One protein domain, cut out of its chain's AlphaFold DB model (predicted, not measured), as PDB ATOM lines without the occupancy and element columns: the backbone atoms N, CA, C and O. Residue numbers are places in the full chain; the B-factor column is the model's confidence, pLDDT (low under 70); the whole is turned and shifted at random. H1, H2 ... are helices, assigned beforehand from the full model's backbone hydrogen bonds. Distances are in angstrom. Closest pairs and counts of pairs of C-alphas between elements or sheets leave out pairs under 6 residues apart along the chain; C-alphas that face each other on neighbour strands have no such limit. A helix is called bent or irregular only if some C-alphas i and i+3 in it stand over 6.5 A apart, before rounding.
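This is residues 51 to 98 of the 136 residues of the protein "General stress protein" of Polyangiaceae bacterium (UniProt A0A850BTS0). Two straight helices meet near their ends at a short corner and make an open L, with H1 as the shorter arm and H2 as the longer one. The arms point away from each other, there is no core between them, and the L is flat, with H2 making most of its length. The printed part has 48 residues with two named helices, H1 then H2, and no named strand; the class is all helix. The whole is extended, with a radius of gyration of the C-alphas of 17.8 A, and spans 51 by 28 by 6 A.

H1 holds residues 51 to 66 and begins at C-alpha 51 at (205.618, 137.411, 180.872). It measures 21.9 A from first to last C-alpha and ends at C-alpha 66 at (187.498, 141.792, 192.377). Gln 67 and Asn 68 follow. H2 holds residues 69 to 96 and measures 40.3 A, ending at C-alpha 96 at (177.739, 175.421, 169.305). Asn 97 and Gly 98 come after it.

H1 and H2 are joined by a tight link of 2 residues. Their lines stand about perpendicular, at 85 degrees. The two helices are close but not clearly touching, with 1 pair of C-alphas within 8 A. That closest pair is the C-alphas of Ser 66 and Met 72, 7.2 A apart. Their centres are 27.6 A apart. In H1 and H2 every O i to N i+4 pair is within hydrogen-bond range. Neither helix is bent or irregular.

The two C-alphas farthest apart are those of Glu 53 and Gly 98, at 51.6 A. Residues 51 to 98 stand free, with no C-alpha 8 or more apart along the chain within 10 A. The printed part has no cut and no long link. The mean pLDDT of the printed part is 87.7, and residues 96 to 98 are under 70.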
ATOM      1  N   PRO A  51     207.032 137.325 181.248       90.56
ATOM      2  CA  PRO A  51     205.618 137.411 180.872       90.56
ATOM      3  C   PRO A  51     204.692 136.598 181.791       90.56
ATOM      4  O   PRO A  51     203.583 137.029 182.113       90.56
ATOM      5  N   ASP A  52     205.157 135.439 182.259       90.19
ATOM      6  CA  ASP A  52     204.404 134.587 183.178       90.19
ATOM      7  C   ASP A  52     204.287 135.194 184.576       90.19
ATOM      8  O   ASP A  52     203.232 135.119 185.209       90.19
ATOM      9  N   GLU A  53     205.342 135.841 185.062       90.81
ATOM     10  CA  GLU A  53     205.313 136.555 186.330       90.81
ATOM     11  C   GLU A  53     204.407 137.783 186.279       90.81
ATOM     12  O   GLU A  53     203.569 137.944 187.168       90.81
ATOM     13  N   ALA A  54     204.486 138.577 185.210       92.75
ATOM     14  CA  ALA A  54     203.575 139.694 184.982       92.75
ATOM     15  C   ALA A  54     202.113 139.217 184.965       92.75
ATOM     16  O   ALA A  54     201.246 139.831 185.589       92.75
ATOM     17  N   ARG A  55     201.837 138.070 184.327       92.69
ATOM     18  CA  ARG A  55     200.496 137.469 184.302       92.69
ATOM     19  C   ARG A  55     200.036 137.017 185.688       92.69
ATOM     20  O   ARG A  55     198.886 137.262 186.047       92.69
ATOM     21  N   ARG A  56     200.907 136.376 186.477       94.19
ATOM     22  CA  ARG A  56     200.590 135.964 187.859       94.19
ATOM     23  C   ARG A  56     200.337 137.169 188.760       94.19
ATOM     24  O   ARG A  56     199.360 137.164 189.504       94.19
ATOM     25  N   ALA A  57     201.172 138.200 188.667       93.19
ATOM     26  CA  ALA A  57     201.006 139.438 189.420       93.19
ATOM     27  C   ALA A  57     199.701 140.152 189.037       93.19
ATOM     28  O   ALA A  57     198.927 140.525 189.916       93.19
ATOM     29  N   GLY A  58     199.411 140.258 187.736       92.56
ATOM     30  CA  GLY A  58     198.160 140.819 187.231       92.56
ATOM     31  C   GLY A  58     196.934 140.035 187.699       92.56
ATOM     32  O   GLY A  58     195.965 140.636 188.155       92.56
ATOM     33  N   ARG A  59     196.995 138.697 187.671       94.31
ATOM     34  CA  ARG A  59     195.928 137.836 188.198       94.31
ATOM     35  C   ARG A  59     195.710 138.069 189.691       94.31
ATOM     36  O   ARG A  59     194.586 138.345 190.083       94.31
ATOM     37  N   LYS A  60     196.773 138.035 190.500       94.75
ATOM     38  CA  LYS A  60     196.696 138.270 191.949       94.75
ATOM     39  C   LYS A  60     196.127 139.654 192.270       94.75
ATOM     40  O   LYS A  60     195.283 139.785 193.149       94.75
ATOM     41  N   GLY A  61     196.563 140.686 191.548       91.00
ATOM     42  CA  GLY A  61     196.016 142.037 191.688       91.00
ATOM     43  C   GLY A  61     194.532 142.095 191.324       91.00
ATOM     44  O   GLY A  61     193.735 142.648 192.076       91.00
ATOM     45  N   GLY A  62     194.149 141.464 190.211       90.44
ATOM     46  CA  GLY A  62     192.757 141.363 189.778       90.44
ATOM     47  C   GLY A  62     191.873 140.624 190.783       90.44
ATOM     48  O   GLY A  62     190.789 141.104 191.096       90.44
ATOM     49  N   GLU A  63     192.351 139.511 191.341       90.31
ATOM     50  CA  GLU A  63     191.657 138.746 192.382       90.31
ATOM     51  C   GLU A  63     191.369 139.617 193.607       90.31
ATOM     52  O   GLU A  63     190.216 139.697 194.027       90.31
ATOM     53  N   VAL A  64     192.376 140.337 194.120       88.00
ATOM     54  CA  VAL A  64     192.232 141.243 195.275       88.00
ATOM     55  C   VAL A  64     191.215 142.349 194.997       88.00
ATOM     56  O   VAL A  64     190.328 142.592 195.811       88.00
ATOM     57  N   VAL A  65     191.308 142.999 193.836       86.12
ATOM     58  CA  VAL A  65     190.400 144.093 193.459       86.12
ATOM     59  C   VAL A  65     188.972 143.575 193.234       86.12
ATOM     60  O   VAL A  65     188.001 144.252 193.560       86.12
ATOM     61  N   SER A  66     188.809 142.353 192.725       85.00
ATOM     62  CA  SER A  66     187.498 141.792 192.377       85.00
ATOM     63  C   SER A  66     186.648 141.317 193.563       85.00
ATOM     64  O   SER A  66     185.471 141.013 193.361       85.00
ATOM     65  N   GLN A  67     187.198 141.268 194.784       88.94
ATOM     66  CA  GLN A  67     186.492 140.736 195.960       88.94
ATOM     67  C   GLN A  67     185.194 141.492 196.272       88.94
ATOM     68  O   GLN A  67     184.203 140.875 196.656       88.94
ATOM     69  N   ASN A  68     185.162 142.814 196.065       90.88
ATOM     70  CA  ASN A  68     183.953 143.614 196.255       90.88
ATOM     71  C   ASN A  68     183.308 143.967 194.909       90.88
ATOM     72  O   ASN A  68     183.488 145.059 194.363       90.88
ATOM     73  N   ARG A  69     182.541 143.017 194.371       88.44
ATOM     74  CA  ARG A  69     181.865 143.160 193.076       88.44
ATOM     75  C   ARG A  69     180.891 144.341 193.039       88.44
ATOM     76  O   ARG A  69     180.833 145.027 192.022       88.44
ATOM     77  N   GLU A  70     180.148 144.587 194.116       90.69
ATOM     78  CA  GLU A  70     179.167 145.682 194.183       90.69
ATOM     79  C   GLU A  70     179.847 147.050 194.113       90.69
ATOM     80  O   GLU A  70     179.459 147.904 193.314       90.69
ATOM     81  N   HIS A  71     180.922 147.234 194.881       92.06
ATOM     82  CA  HIS A  71     181.729 148.450 194.841       92.06
ATOM     83  C   HIS A  71     182.383 148.662 193.468       92.06
ATOM     84  O   HIS A  71     182.340 149.766 192.926       92.06
ATOM     85  N   MET A  72     182.920 147.603 192.857       91.69
ATOM     86  CA  MET A  72     183.511 147.688 191.515       91.69
ATOM     87  C   MET A  72     182.468 148.028 190.446       91.69
ATOM     88  O   MET A  72     182.737 148.823 189.543       91.69
ATOM     89  N   ALA A  73     181.253 147.486 190.564       92.81
ATOM     90  CA  ALA A  73     180.141 147.834 189.688       92.81
ATOM     91  C   ALA A  73     179.717 149.302 189.857       92.81
ATOM     92  O   ALA A  73     179.419 149.971 188.866       92.81
ATOM     93  N   MET A  74     179.728 149.818 191.089       93.31
ATOM     94  CA  MET A  74     179.445 151.222 191.388       93.31
ATOM     95  C   MET A  74     180.483 152.156 190.751       93.31
ATOM     96  O   MET A  74     180.096 153.043 189.991       93.31
ATOM     97  N   ILE A  75     181.781 151.898 190.960       92.88
ATOM     98  CA  ILE A  75     182.877 152.667 190.339       92.88
ATOM     99  C   ILE A  75     182.777 152.615 188.810       92.88
ATOM    100  O   ILE A  75     182.899 153.634 188.130       92.88
ATOM    101  N   GLY A  76     182.530 151.429 188.243       93.44
ATOM    102  CA  GLY A  76     182.381 151.258 186.799       93.44
ATOM    103  C   GLY A  76     181.201 152.051 186.231       93.44
ATOM    104  O   GLY A  76     181.332 152.697 185.186       93.44
ATOM    105  N   ARG A  77     180.062 152.050 186.935       95.25
ATOM    106  CA  ARG A  77     178.872 152.831 186.570       95.25
ATOM    107  C   ARG A  77     179.162 154.328 186.606       95.25
ATOM    108  O   ARG A  77     178.858 155.013 185.632       95.25
ATOM    109  N   GLU A  78     179.775 154.820 187.677       94.81
ATOM    110  CA  GLU A  78     180.145 156.231 187.826       94.81
ATOM    111  C   GLU A  78     181.128 156.670 186.731       94.81
ATOM    112  O   GLU A  78     180.905 157.669 186.045       94.81
ATOM    113  N   GLY A  79     182.162 155.867 186.462       95.00
ATOM    114  CA  GLY A  79     183.107 156.125 185.375       95.00
ATOM    115  C   GLY A  79     182.448 156.126 183.989       95.00
ATOM    116  O   GLY A  79     182.804 156.929 183.122       95.00
ATOM    117  N   GLY A  80     181.461 155.255 183.763       94.62
ATOM    118  CA  GLY A  80     180.644 155.248 182.547       94.62
ATOM    119  C   GLY A  80     179.797 156.514 182.400       94.62
ATOM    120  O   GLY A  80     179.803 157.141 181.339       94.62
ATOM    121  N   GLN A  81     179.124 156.933 183.474       93.88
ATOM    122  CA  GLN A  81     178.312 158.152 183.511       93.88
ATOM    123  C   GLN A  81     179.159 159.408 183.293       93.88
ATOM    124  O   GLN A  81     178.787 160.252 182.478       93.88
ATOM    125  N   ALA A  82     180.324 159.509 183.939       92.56
ATOM    126  CA  ALA A  82     181.242 160.632 183.778       92.56
ATOM    127  C   ALA A  82     181.769 160.742 182.338       92.56
ATOM    128  O   ALA A  82     181.788 161.830 181.759       92.56
ATOM    129  N   ARG A  83     182.149 159.613 181.719       91.38
ATOM    130  CA  ARG A  83     182.555 159.585 180.303       91.38
ATOM    131  C   ARG A  83     181.400 159.958 179.376       91.38
ATOM    132  O   ARG A  83     181.585 160.784 178.486       91.38
ATOM    133  N   GLY A  84     180.205 159.415 179.609       89.62
ATOM    134  CA  GLY A  84     179.008 159.749 178.835       89.62
ATOM    135  C   GLY A  84     178.629 161.229 178.934       89.62
ATOM    136  O   GLY A  84     178.354 161.865 177.919       89.62
ATOM    137  N   ALA A  85     178.679 161.809 180.135       88.50
ATOM    138  CA  ALA A  85     178.435 163.230 180.363       88.50
ATOM    139  C   ALA A  85     179.464 164.109 179.637       88.50
ATOM    140  O   ALA A  85     179.074 165.039 178.937       88.50
ATOM    141  N   ARG A  86     180.757 163.763 179.711       88.75
ATOM    142  CA  ARG A  86     181.824 164.446 178.959       88.75
ATOM    143  C   ARG A  86     181.621 164.362 177.447       88.75
ATOM    144  O   ARG A  86     181.829 165.350 176.759       88.75
ATOM    145  N   HIS A  87     181.181 163.219 176.922       87.94
ATOM    146  CA  HIS A  87     180.876 163.086 175.495       87.94
ATOM    147  C   HIS A  87     179.668 163.920 175.067       87.94
ATOM    148  O   HIS A  87     179.711 164.512 173.991       87.94
ATOM    149  N   ARG A  88     178.613 163.992 175.891       85.19
ATOM    150  CA  ARG A  88     177.463 164.874 175.630       85.19
ATOM    151  C   ARG A  88     177.883 166.340 175.636       85.19
ATOM    152  O   ARG A  88     177.642 167.026 174.654       85.19
ATOM    153  N   MET A  89     178.632 166.760 176.653       85.38
ATOM    154  CA  MET A  89     179.179 168.114 176.748       85.38
ATOM    155  C   MET A  89     180.093 168.450 175.561       85.38
ATOM    156  O   MET A  89     179.921 169.486 174.931       85.38
ATOM    157  N   ASN A  90     181.021 167.564 175.187       84.75
ATOM    158  CA  ASN A  90     181.885 167.779 174.022       84.75
ATOM    159  C   ASN A  90     181.084 167.857 172.716       84.75
ATOM    160  O   ASN A  90     181.438 168.635 171.835       84.75
ATOM    161  N   ARG A  91     180.005 167.073 172.584       82.56
ATOM    162  CA  ARG A  91     179.106 167.129 171.423       82.56
ATOM    163  C   ARG A  91     178.329 168.447 171.382       82.56
ATOM    164  O   ARG A  91     178.193 169.021 170.310       82.56
ATOM    165  N   GLU A  92     177.856 168.934 172.522       78.44
ATOM    166  CA  GLU A  92     177.159 170.220 172.642       78.44
ATOM    167  C   GLU A  92     178.097 171.398 172.342       78.44
ATOM    168  O   GLU A  92     177.741 172.277 171.561       78.44
ATOM    169  N   ILE A  93     179.328 171.373 172.861       77.75
ATOM    170  CA  ILE A  93     180.369 172.367 172.553       77.75
ATOM    171  C   ILE A  93     180.734 172.336 171.061       77.75
ATOM    172  O   ILE A  93     180.917 173.391 170.451       77.75
ATOM    173  N   ALA A  94     180.816 171.148 170.453       73.50
ATOM    174  CA  ALA A  94     181.068 171.003 169.020       73.50
ATOM    175  C   ALA A  94     179.896 171.515 168.163       73.50
ATOM    176  O   ALA A  94     180.127 172.126 167.123       73.50
ATOM    177  N   ALA A  95     178.650 171.318 168.606       70.81
ATOM    178  CA  ALA A  95     177.459 171.823 167.922       70.81
ATOM    179  C   ALA A  95     177.335 173.355 168.005       70.81
ATOM    180  O   ALA A  95     176.879 173.983 167.054       70.81
ATOM    181  N   GLN A  96     177.771 173.966 169.112       66.38
ATOM    182  CA  GLN A  96     177.739 175.421 169.305       66.38
ATOM    183  C   GLN A  96     178.821 176.165 168.507       66.38
ATOM    184  O   GLN A  96     178.603 177.304 168.108       66.38
ATOM    185  N   ASN A  97     179.969 175.533 168.243       64.12
ATOM    186  CA  ASN A  97     181.108 176.185 167.586       64.12
ATOM    187  C   ASN A  97     181.206 175.949 166.072       64.12
ATOM    188  O   ASN A  97     182.236 176.286 165.495       64.12
ATOM    189  N   GLY A  98     180.168 175.396 165.424       56.75
ATOM    190  CA  GLY A  98     179.916 175.509 163.975       56.75
ATOM    191  C   GLY A  98     181.046 175.144 162.999       56.75
ATOM    192  O   GLY A  98     180.925 175.432 161.814       56.75
TER     193      GLY A  98